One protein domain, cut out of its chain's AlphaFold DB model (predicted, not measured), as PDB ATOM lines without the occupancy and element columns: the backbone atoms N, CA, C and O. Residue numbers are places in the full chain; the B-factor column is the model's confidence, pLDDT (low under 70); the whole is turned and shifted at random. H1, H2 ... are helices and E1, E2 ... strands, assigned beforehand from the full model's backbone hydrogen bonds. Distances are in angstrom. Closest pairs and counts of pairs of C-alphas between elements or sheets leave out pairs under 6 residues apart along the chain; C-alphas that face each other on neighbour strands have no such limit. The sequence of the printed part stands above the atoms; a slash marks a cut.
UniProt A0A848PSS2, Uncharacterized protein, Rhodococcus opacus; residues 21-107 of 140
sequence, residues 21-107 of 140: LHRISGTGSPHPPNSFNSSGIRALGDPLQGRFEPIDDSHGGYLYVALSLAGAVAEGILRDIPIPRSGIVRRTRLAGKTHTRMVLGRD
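AT A GLANCE: This is residues 21 to 107 of the 140 residues of an uncharacterized protein of Rhodococcus opacus (UniProt A0A848PSS2). With little regular structure, this domain is mostly loop: a two-stranded antiparallel ribbon, E1 and E2, has one short helix, H1, packed on E1, and two long loops, residues 27 to 68 and 79 to 96, reach away to the two ends. The printed part has 87 residues, 23 of them in named elements, in the order E1, H1, E2; the class is mixed. It is only just loose, close to compact, with a radius of gyration of the C-alphas of 14.5 A and spans of 44 by 33 by 25 A.

IN THESE COORDINATES: E1, residues 21 to 26, begins at C-alpha 21 (69.168, 10.448, 187.816). E2, residues 97 to 103, is 19.7 A long and ends at C-alpha 103 (69.178, 9.219, 181.877). H1 is residues 69 to 78.

HOW THE PARTS SIT: E1 and E2 are antiparallel at 152 degrees; N 21 and O 102 are 2.7 A apart, within hydrogen-bond range. The closest C-alphas of E1 and H1, Ile 24 and Gly 76, are 5.4 A apart. H1 and E2 are near each other, with 10 pairs of C-alphas within 10 A. In H1 every O i to N i+4 pair is within hydrogen-bond range.

THE WHOLE: The C-alphas farthest apart, Ser 58 and Ser 86, are 44.4 A apart. Both links are long. The printed part has no cut, and no printed residue is under 70 in pLDDT.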
ATOM      1  N   LEU A  21      69.824   9.644 186.800       97.81
ATOM      2  CA  LEU A  21      69.168  10.448 187.816       97.81
ATOM      3  C   LEU A  21      67.972   9.693 188.396       97.81
ATOM      4  O   LEU A  21      67.278   8.948 187.705       97.81
ATOM      5  N   HIS A  22      67.715   9.909 189.678       98.19
ATOM      6  CA  HIS A  22      66.647   9.265 190.428       98.19
ATOM      7  C   HIS A  22      65.652  10.313 190.918       98.19
ATOM      8  O   HIS A  22      66.043  11.332 191.489       98.19
ATOM      9  N   ARG A  23      64.357  10.046 190.737       96.44
ATOM     10  CA  ARG A  23      63.266  10.895 191.228       96.44
ATOM     11  C   ARG A  23      62.222  10.045 191.936       96.44
ATOM     12  O   ARG A  23      61.904   8.949 191.477       96.44
ATOM     13  N   ILE A  24      61.683  10.564 193.035       94.81
ATOM     14  CA  ILE A  24      60.469  10.042 193.666       94.81
ATOM     15  C   ILE A  24      59.361  11.068 193.449       94.81
ATOM     16  O   ILE A  24      59.525  12.237 193.792       94.81
ATOM     17  N   SER A  25      58.249  10.637 192.866       92.75
ATOM     18  CA  SER A  25      57.066  11.462 192.595       92.75
ATOM     19  C   SER A  25      55.795  10.766 193.085       92.75
ATOM     20  O   SER A  25      55.835   9.611 193.513       92.75
ATOM     21  N   GLY A  26      54.664  11.475 193.068       91.50
ATOM     22  CA  GLY A  26      53.360  10.876 193.351       91.50
ATOM     23  C   GLY A  26      52.890   9.987 192.197       91.50
ATOM     24  O   GLY A  26      53.001  10.380 191.038       91.50
ATOM     25  N   THR A  27      52.335   8.815 192.505       90.44
ATOM     26  CA  THR A  27      51.844   7.852 191.500       90.44
ATOM     27  C   THR A  27      50.701   8.403 190.648       90.44
ATOM     28  O   THR A  27      50.592   8.043 189.485       90.44
ATOM     29  N   GLY A  28      49.878   9.303 191.194       89.62
ATOM     30  CA  GLY A  28      48.766   9.933 190.473       89.62
ATOM     31  C   GLY A  28      49.135  11.202 189.701       89.62
ATOM     32  O   GLY A  28      48.238  11.963 189.351       89.62
ATOM     33  N   SER A  29      50.424  11.501 189.499       88.31
ATOM     34  CA  SER A  29      50.807  12.710 188.761       88.31
ATOM     35  C   SER A  29      50.365  12.608 187.293       88.31
ATOM     36  O   SER A  29      50.699  11.616 186.646       88.31
ATOM     37  N   PRO A  30      49.670  13.622 186.740       91.25
ATOM     38  CA  PRO A  30      49.294  13.639 185.326       91.25
ATOM     39  C   PRO A  30      50.474  13.992 184.404       91.25
ATOM     40  O   PRO A  30      50.339  13.955 183.185       91.25
ATOM     41  N   HIS A  31      51.625  14.360 184.971       91.81
ATOM     42  CA  HIS A  31      52.801  14.779 184.224       91.81
ATOM     43  C   HIS A  31      53.846  13.662 184.176       91.81
ATOM     44  O   HIS A  31      54.045  12.963 185.177       91.81
ATOM     45  N   PRO A  32      54.562  13.502 183.050       92.44
ATOM     46  CA  PRO A  32      55.626  12.522 182.970       92.44
ATOM     47  C   PRO A  32      56.761  12.856 183.957       92.44
ATOM     48  O   PRO A  32      56.973  14.018 184.320       92.44
ATOM     49  N   PRO A  33      57.549  11.859 184.397       91.25
ATOM     50  CA  PRO A  33      58.576  12.060 185.422       91.25
ATOM     51  C   PRO A  33      59.702  13.042 185.075       91.25
ATOM     52  O   PRO A  33      60.422  13.467 185.979       91.25
ATOM     53  N   ASN A  34      59.878  13.387 183.801       92.62
ATOM     54  CA  ASN A  34      60.837  14.382 183.325       92.62
ATOM     55  C   ASN A  34      60.231  15.792 183.182       92.62
ATOM     56  O   ASN A  34      60.966  16.727 182.873       92.62
ATOM     57  N   SER A  35      58.929  15.972 183.428       93.75
ATOM     58  CA  SER A  35      58.327  17.301 183.527       93.75
ATOM     59  C   SER A  35      58.848  18.044 184.750       93.75
ATOM     60  O   SER A  35      59.024  17.471 185.833       93.75
ATOM     61  N   PHE A  36      59.048  19.342 184.566       92.62
ATOM     62  CA  PHE A  36      59.565  20.275 185.553       92.62
ATOM     63  C   PHE A  36      58.586  21.437 185.731       92.62
ATOM     64  O   PHE A  36      57.770  21.706 184.851       92.62
ATOM     65  N   ASN A  37      58.654  22.111 186.875       89.81
ATOM     66  CA  ASN A  37      57.813  23.275 187.130       89.81
ATOM     67  C   ASN A  37      58.394  24.448 186.345       89.81
ATOM     68  O   ASN A  37      59.509  24.857 186.647       89.81
ATOM     69  N   SER A  38      57.688  24.929 185.321       90.12
ATOM     70  CA  SER A  38      58.163  25.979 184.404       90.12
ATOM     71  C   SER A  38      57.571  27.364 184.666       90.12
ATOM     72  O   SER A  38      58.035  28.331 184.077       90.12
ATOM     73  N   SER A  39      56.526  27.447 185.487       90.94
ATOM     74  CA  SER A  39      55.766  28.667 185.778       90.94
ATOM     75  C   SER A  39      55.033  28.524 187.110       90.94
ATOM     76  O   SER A  39      54.887  27.405 187.616       90.94
ATOM     77  N   GLY A  40      54.524  29.630 187.655       90.19
ATOM     78  CA  GLY A  40      53.881  29.624 188.972       90.19
ATOM     79  C   GLY A  40      54.885  29.352 190.092       90.19
ATOM     80  O   GLY A  40      54.554  28.721 191.100       90.19
ATOM     81  N   ILE A  41      56.133  29.777 189.884       92.38
ATOM     82  CA  ILE A  41      57.196  29.723 190.873       92.38
ATOM     83  C   ILE A  41      56.779  30.576 192.071       92.38
ATOM     84  O   ILE A  41      56.353  31.725 191.938       92.38
ATOM     85  N   ARG A  42      56.876  29.987 193.265       90.38
ATOM     86  CA  ARG A  42      56.511  30.666 194.509       90.38
ATOM     87  C   ARG A  42      57.477  31.811 194.777       90.38
ATOM     88  O   ARG A  42      58.690  31.632 194.667       90.38
ATOM     89  N   ALA A  43      56.928  32.950 195.187       88.50
ATOM     90  CA  ALA A  43      57.717  34.113 195.560       88.50
ATOM     91  C   ALA A  43      58.645  33.808 196.746       88.50
ATOM     92  O   ALA A  43      58.341  32.979 197.611       88.50
ATOM     93  N   LEU A  44      59.768  34.526 196.806       87.25
ATOM     94  CA  LEU A  44      60.716  34.421 197.909       87.25
ATOM     95  C   LEU A  44      60.033  34.665 199.264       87.25
ATOM     96  O   LEU A  44      59.469  35.731 199.504       87.25
ATOM     97  N   GLY A  45      60.138  33.683 200.159       85.62
ATOM     98  CA  GLY A  45      59.556  33.743 201.503       85.62
ATOM     99  C   GLY A  45      58.200  33.049 201.649       85.62
ATOM    100  O   GLY A  45      57.693  32.981 202.770       85.62
ATOM    101  N   ASP A  46      57.635  32.490 200.573       88.44
ATOM    102  CA  ASP A  46      56.462  31.619 200.678       88.44
ATOM    103  C   ASP A  46      56.773  30.414 201.599       88.44
ATOM    104  O   ASP A  46      57.812  29.763 201.430       88.44
ATOM    105  N   PRO A  47      55.903  30.075 202.574       87.12
ATOM    106  CA  PRO A  47      56.145  28.978 203.516       87.12
ATOM    107  C   PRO A  47      56.367  27.604 202.866       87.12
ATOM    108  O   PRO A  47      56.952  26.716 203.490       87.12
ATOM    109  N   LEU A  48      55.876  27.415 201.640       86.94
ATOM    110  CA  LEU A  48      55.982  26.190 200.855       86.94
ATOM    111  C   LEU A  48      57.061  26.270 199.769       86.94
ATOM    112  O   LEU A  48      57.221  25.307 199.015       86.94
ATOM    113  N   GLN A  49      57.806  27.377 199.679       87.50
ATOM    114  CA  GLN A  49      58.924  27.494 198.751       87.50
ATOM    115  C   GLN A  49      59.993  26.446 199.078       87.50
ATOM    116  O   GLN A  49      60.470  26.302 200.210       87.50
ATOM    117  N   GLY A  50      60.369  25.669 198.067       85.69
ATOM    118  CA  GLY A  50      61.442  24.693 198.185       85.69
ATOM    119  C   GLY A  50      62.814  25.361 198.319       85.69
ATOM    120  O   GLY A  50      63.039  26.477 197.868       85.69
ATOM    121  N   ARG A  51      63.771  24.639 198.915       85.75
ATOM    122  CA  ARG A  51      65.108  25.157 199.270       85.75
ATOM    123  C   ARG A  51      65.876  25.780 198.102       85.75
ATOM    124  O   ARG A  51      66.619  26.730 198.311       85.75
ATOM    125  N   PHE A  52      65.749  25.181 196.923       89.19
ATOM    126  CA  PHE A  52      66.426  25.602 195.699       89.19
ATOM    127  C   PHE A  52      65.410  25.900 194.591       89.19
ATOM    128  O   PHE A  52      65.723  25.750 193.413       89.19
ATOM    129  N   GLU A  53      64.174  26.248 194.965       90.56
ATOM    130  CA  GLU A  53      63.235  26.798 193.991       90.56
ATOM    131  C   GLU A  53      63.730  28.183 193.554       90.56
ATOM    132  O   GLU A  53      64.307  28.907 194.373       90.56
ATOM    133  N   PRO A  54      63.543  28.553 192.277       91.44
ATOM    134  CA  PRO A  54      63.822  29.908 191.836       91.44
ATOM    135  C   PRO A  54      62.961  30.917 192.607       91.44
ATOM    136  O   PRO A  54      61.942  30.565 193.204       91.44
ATOM    137  N   ILE A  55      63.382  32.181 192.617       90.19
ATOM    138  CA  ILE A  55      62.660  33.235 193.344       90.19
ATOM    139  C   ILE A  55      61.406  33.718 192.599       90.19
ATOM    140  O   ILE A  55      60.521  34.290 193.232       90.19
ATOM    141  N   ASP A  56      61.351  33.491 191.280       89.94
ATOM    142  CA  ASP A  56      60.252  33.835 190.373       89.94
ATOM    143  C   ASP A  56      60.382  33.089 189.020       89.94
ATOM    144  O   ASP A  56      61.375  32.399 188.765       89.94
ATOM    145  N   ASP A  57      59.384  33.258 188.142       90.62
ATOM    146  CA  ASP A  57      59.309  32.634 186.809       90.62
ATOM    147  C   ASP A  57      60.427  33.092 185.845       90.62
ATOM    148  O   ASP A  57      60.754  32.379 184.893       90.62
ATOM    149  N   SER A  58      61.052  34.255 186.072       90.62
ATOM    150  CA  SER A  58      62.096  34.792 185.180       90.62
ATOM    151  C   SER A  58      63.412  34.013 185.257       90.62
ATOM    152  O   SER A  58      64.225  34.062 184.335       90.62
ATOM    153  N   HIS A  59      63.594  33.229 186.320       89.19
ATOM    154  CA  HIS A  59      64.761  32.373 186.536       89.19
ATOM    155  C   HIS A  59      64.596  30.966 185.933       89.19
ATOM    156  O   HIS A  59      65.471  30.112 186.091       89.19
ATOM    157  N   GLY A  60      63.495  30.731 185.214       89.75
ATOM    158  CA  GLY A  60      63.197  29.472 184.548       89.75
ATOM    159  C   GLY A  60      62.629  28.407 185.483       89.75
ATOM    160  O   GLY A  60      62.237  28.663 186.619       89.75
ATOM    161  N   GLY A  61      62.548  27.183 184.965       92.00
ATOM    162  CA  GLY A  61      61.933  26.072 185.677       92.00
ATOM    163  C   GLY A  61      62.893  25.236 186.519       92.00
ATOM    164  O   GLY A  61      64.112  25.318 186.379       92.00
ATOM    165  N   TYR A  62      62.338  24.368 187.369       93.50
ATOM    166  CA  TYR A  62      63.129  23.505 188.249       93.50
ATOM    167  C   TYR A  62      62.608  22.070 188.342       93.50
ATOM    168  O   TYR A  62      61.410  21.786 188.248       93.50
ATOM    169  N   LEU A  63      63.549  21.154 188.585       93.81
ATOM    170  CA  LEU A  63      63.297  19.735 188.780       93.81
ATOM    171  C   LEU A  63      64.209  19.173 189.876       93.81
ATOM    172  O   LEU A  63      65.430  19.228 189.764       93.81
ATOM    173  N   TYR A  64      63.618  18.575 190.910       93.62
ATOM    174  CA  TYR A  64      64.374  17.886 191.958       93.62
ATOM    175  C   TYR A  64      64.693  16.443 191.553       93.62
ATOM    176  O   TYR A  64      63.794  15.634 191.304       93.62
ATOM    177  N   VAL A  65      65.986  16.125 191.528       96.00
ATOM    178  CA  VAL A  65      66.549  14.811 191.191       96.00
ATOM    179  C   VAL A  65      67.735  14.500 192.095       96.00
ATOM    180  O   VAL A  65      68.386  15.402 192.617       96.00
ATOM    181  N   ALA A  66      68.042  13.216 192.252       96.06
ATOM    182  CA  ALA A  66      69.223  12.753 192.963       96.06
ATOM    183  C   ALA A  66      70.146  11.944 192.045       96.06
ATOM    184  O   ALA A  66      69.684  11.214 191.170       96.06
ATOM    185  N   LEU A  67      71.452  12.011 192.310       95.94
ATOM    186  CA  LEU A  67      72.473  11.190 191.641       95.94
ATOM    187  C   LEU A  67      72.457   9.719 192.095       95.94
ATOM    188  O   LEU A  67      73.175   8.890 191.550       95.94
ATOM    189  N   SER A  68      71.667   9.383 193.115       96.50
ATOM    190  CA  SER A  68      71.548   8.024 193.633       96.50
ATOM    191  C   SER A  68      70.137   7.740 194.133       96.50
ATOM    192  O   SER A  68      69.404   8.646 194.543       96.50
ATOM    193  N   LEU A  69      69.771   6.456 194.161       94.81
ATOM    194  CA  LEU A  69      68.520   6.014 194.778       94.81
ATOM    195  C   LEU A  69      68.451   6.422 196.256       94.81
ATOM    196  O   LEU A  69      67.416   6.901 196.704       94.81
ATOM    197  N   ALA A  70      69.554   6.281 196.996       92.19
ATOM    198  CA  ALA A  70      69.616   6.659 198.406       92.19
ATOM    199  C   ALA A  70      69.298   8.149 198.616       92.19
ATOM    200  O   ALA A  70      68.515   8.484 199.502       92.19
ATOM    201  N   GLY A  71      69.831   9.034 197.765       92.81
ATOM    202  CA  GLY A  71      69.504  10.461 197.798       92.81
ATOM    203  C   GLY A  71      68.031  10.730 197.482       92.81
ATOM    204  O   GLY A  71      67.380  11.497 198.186       92.81
ATOM    205  N   ALA A  72      67.470  10.041 196.484       94.62
ATOM    206  CA  ALA A  72      66.057  10.184 196.138       94.62
ATOM    207  C   ALA A  72      65.130   9.704 197.268       94.62
ATOM    208  O   ALA A  72      64.119  10.344 197.538       94.62
ATOM    209  N   VAL A  73      65.480   8.613 197.959       91.94
ATOM    210  CA  VAL A  73      64.752   8.112 199.138       91.94
ATOM    211  C   VAL A  73      64.860   9.095 200.302       91.94
ATOM    212  O   VAL A  73      63.847   9.403 200.934       91.94
ATOM    213  N   ALA A  74      66.059   9.619 200.567       89.31
ATOM    214  CA  ALA A  74      66.273  10.606 201.618       89.31
ATOM    215  C   ALA A  74      65.373  11.838 201.416       89.31
ATOM    216  O   ALA A  74      64.646  12.216 202.330       89.31
ATOM    217  N   GLU A  75      65.340  12.393 200.204       88.62
ATOM    218  CA  GLU A  75      64.567  13.604 199.901       88.62
ATOM    219  C   GLU A  75      63.066  13.347 199.676       88.62
ATOM    220  O   GLU A  75      62.225  14.135 200.099       88.62
ATOM    221  N   GLY A  76      62.696  12.248 199.017       89.50
ATOM    222  CA  GLY A  76      61.310  11.985 198.601       89.50
ATOM    223  C   GLY A  76      60.469  11.171 199.590       89.50
ATOM    224  O   GLY A  76      59.237  11.127 199.471       89.50
ATOM    225  N   ILE A  77      61.110  10.490 200.546       89.31
ATOM    226  CA  ILE A  77      60.440   9.638 201.544       89.31
ATOM    227  C   ILE A  77      60.778  10.071 202.970       89.31
ATOM    228  O   ILE A  77      59.880  10.103 203.812       89.31
ATOM    229  N   LEU A  78      62.047  10.379 203.259       89.69
ATOM    230  CA  LEU A  78      62.519  10.582 204.635       89.69
ATOM    231  C   LEU A  78      62.579  12.049 205.081       89.69
ATOM    232  O   LEU A  78      62.725  12.295 206.275       89.69
ATOM    233  N   ARG A  79      62.456  13.009 204.157       84.19
ATOM    234  CA  ARG A  79      62.687  14.444 204.399       84.19
ATOM    235  C   ARG A  79      61.949  15.014 205.612       84.19
ATOM    236  O   ARG A  79      62.536  15.800 206.351       84.19
ATOM    237  N   ASP A  80      60.709  14.587 205.836       82.19
ATOM    238  CA  ASP A  80      59.831  15.151 206.871       82.19
ATOM    239  C   ASP A  80      59.624  14.214 208.073       82.19
ATOM    240  O   ASP A  80      58.650  14.351 208.815       82.19
ATOM    241  N   ILE A  81      60.510  13.229 208.275       79.94
ATOM    242  CA  ILE A  81      60.407  12.289 209.397       79.94
ATOM    243  C   ILE A  81      61.753  12.030 210.087       79.94
ATOM    244  O   ILE A  81      62.814  12.122 209.468       79.94
ATOM    245  N   PRO A  82      61.740  11.619 211.368       81.25
ATOM    246  CA  PRO A  82      62.907  11.007 211.987       81.25
ATOM    247  C   PRO A  82      63.303   9.729 211.238       81.25
ATOM    248  O   PRO A  82      62.459   8.868 210.978       81.25
ATOM    249  N   ILE A  83      64.592   9.586 210.928       78.94
ATOM    250  CA  ILE A  83      65.129   8.374 210.300       78.94
ATOM    251  C   ILE A  83      65.035   7.221 211.317       78.94
ATOM    252  O   ILE A  83      65.620   7.328 212.400       78.94
ATOM    253  N   PRO A  84      64.314   6.125 211.013       77.81
ATOM    254  CA  PRO A  84      64.192   5.000 211.933       77.81
ATOM    255  C   PRO A  84      65.552   4.347 212.195       77.81
ATOM    256  O   PRO A  84      66.260   3.990 211.255       77.81
ATOM    257  N   ARG A  85      65.889   4.105 213.470       83.44
ATOM    258  CA  ARG A  85      67.118   3.374 213.845       83.44
ATOM    259  C   ARG A  85      67.151   1.941 213.314       83.44
ATOM    260  O   ARG A  85      68.226   1.394 213.127       83.44
ATOM    261  N   SER A  86      65.983   1.351 213.057       85.69
ATOM    262  CA  SER A  86      65.861   0.021 212.458       85.69
ATOM    263  C   SER A  86      66.337  -0.038 211.005       85.69
ATOM    264  O   SER A  86      66.476  -1.131 210.472       85.69
ATOM    265  N   GLY A  87      66.506   1.108 210.331       81.56
ATOM    266  CA  GLY A  87      66.771   1.160 208.892       81.56
ATOM    267  C   GLY A  87      65.577   0.743 208.021       81.56
ATOM    268  O   GLY A  87      65.694   0.713 206.800       81.56
ATOM    269  N   ILE A  88      64.418   0.445 208.621       84.62
ATOM    270  CA  ILE A  88      63.230  -0.055 207.919       84.62
ATOM    271  C   ILE A  88      62.186   1.056 207.796       84.62
ATOM    272  O   ILE A  88      61.739   1.635 208.789       84.62
ATOM    273  N   VAL A  89      61.740   1.307 206.565       84.69
ATOM    274  CA  VAL A  89      60.645   2.235 206.253       84.69
ATOM    275  C   VAL A  89      59.332   1.460 206.142       84.69
ATOM    276  O   VAL A  89      59.243   0.461 205.433       84.69
ATOM    277  N   ARG A  90      58.283   1.927 206.830       85.88
ATOM    278  CA  ARG A  90      56.951   1.300 206.765       85.88
ATOM    279  C   ARG A  90      56.375   1.387 205.349       85.88
ATOM    280  O   ARG A  90      56.402   2.457 204.747       85.88
ATOM    281  N   ARG A  91      55.739   0.311 204.871       86.62
ATOM    282  CA  ARG A  91      55.098   0.248 203.542       86.62
ATOM    283  C   ARG A  91      54.113   1.392 203.286       86.62
ATOM    284  O   ARG A  91      54.081   1.927 202.186       86.62
ATOM    285  N   THR A  92      53.364   1.818 204.302       87.44
ATOM    286  CA  THR A  92      52.429   2.952 204.200       87.44
ATOM    287  C   THR A  92      53.106   4.265 203.800       87.44
ATOM    288  O   THR A  92      52.464   5.119 203.206       87.44
ATOM    289  N   ARG A  93      54.410   4.427 204.059       85.81
ATOM    290  CA  ARG A  93      55.192   5.597 203.619       85.81
ATOM    291  C   ARG A  93      55.588   5.544 202.147       85.81
ATOM    292  O   ARG A  93      55.945   6.575 201.588       85.81
ATOM    293  N   LEU A  94      55.540   4.362 201.541       89.25
ATOM    294  CA  LEU A  94      55.800   4.153 200.117       89.25
ATOM    295  C   LEU A  94      54.515   4.229 199.283       89.25
ATOM    296  O   LEU A  94      54.588   4.321 198.061       89.25
ATOM    297  N   ALA A  95      53.344   4.186 199.924       91.62
ATOM    298  CA  ALA A  95      52.061   4.241 199.237       91.62
ATOM    299  C   ALA A  95      51.929   5.532 198.413       91.62
ATOM    300  O   ALA A  95      52.259   6.620 198.886       91.62
ATOM    301  N   GLY A  96      51.457   5.394 197.170       91.75
ATOM    302  CA  GLY A  96      51.265   6.516 196.251       91.75
ATOM    303  C   GLY A  96      52.560   7.185 195.785       91.75
ATOM    304  O   GLY A  96      52.505   8.320 195.315       91.75
ATOM    305  N   LYS A  97      53.715   6.520 195.924       93.69
ATOM    306  CA  LYS A  97      55.003   7.006 195.422       93.69
ATOM    307  C   LYS A  97      55.500   6.144 194.270       93.69
ATOM    308  O   LYS A  97      55.461   4.918 194.332       93.69
ATOM    309  N   THR A  98      56.058   6.801 193.265       94.56
ATOM    310  CA  THR A  98      56.718   6.175 192.122       94.56
ATOM    311  C   THR A  98      58.193   6.542 192.135       94.56
ATOM    312  O   THR A  98      58.544   7.716 192.261       94.56
ATOM    313  N   HIS A  99      59.068   5.547 191.986       95.94
ATOM    314  CA  HIS A  99      60.486   5.770 191.706       95.94
ATOM    315  C   HIS A  99      60.712   5.749 190.195       95.94
ATOM    316  O   HIS A  99      60.344   4.794 189.519       95.94
ATOM    317  N   THR A 100      61.332   6.804 189.676       96.81
ATOM    318  CA  THR A 100      61.735   6.907 188.271       96.81
ATOM    319  C   THR A 100      63.252   6.997 188.175       96.81
ATOM    320  O   THR A 100      63.894   7.738 188.929       96.81
ATOM    321  N   ARG A 101      63.823   6.266 187.216       97.88
ATOM    322  CA  ARG A 101      65.190   6.464 186.725       97.88
ATOM    323  C   ARG A 101      65.133   7.225 185.407       97.88
ATOM    324  O   ARG A 101      64.398   6.835 184.508       97.88
ATOM    325  N   MET A 102      65.903   8.296 185.303       97.19
ATOM    326  CA  MET A 102      66.056   9.091 184.087       97.19
ATOM    327  C   MET A 102      67.522   9.070 183.681       97.19
ATOM    328  O   MET A 102      68.389   9.003 184.545       97.19
ATOM    329  N   VAL A 103      67.807   9.133 182.387       97.81
ATOM    330  CA  VAL A 103      69.178   9.219 181.877       97.81
ATOM    331  C   VAL A 103      69.345  10.580 181.223       97.81
ATOM    332  O   VAL A 103      68.503  10.986 180.421       97.81
ATOM    333  N   LEU A 104      70.399  11.305 181.591       96.94
ATOM    334  CA  LEU A 104      70.697  12.587 180.962       96.94
ATOM    335  C   LEU A 104      71.073  12.392 179.493       96.94
ATOM    336  O   LEU A 104      72.001  11.654 179.183       96.94
ATOM    337  N   GLY A 105      70.373  13.086 178.595       97.50
ATOM    338  CA  GLY A 105      70.686  13.078 177.162       97.50
ATOM    339  C   GLY A 105      71.805  14.041 176.757       97.50
ATOM    340  O   GLY A 105      72.282  13.977 175.631       97.50
ATOM    341  N   ARG A 106      72.213  14.947 177.653       97.19
ATOM    342  CA  ARG A 106      73.272  15.937 177.428       97.19
ATOM    343  C   ARG A 106      73.971  16.284 178.735       97.19
ATOM    344  O   ARG A 106      73.386  16.103 179.804       97.19
ATOM    345  N   ASP A 107      75.166  16.841 178.617       98.19
ATOM    346  CA  ASP A 107      75.889  17.423 179.741       98.19
ATOM    347  C   ASP A 107      75.092  18.585 180.347       98.19
ATOM    348  O   ASP A 107      74.477  19.386 179.636       98.19
TER     349      ASP A 107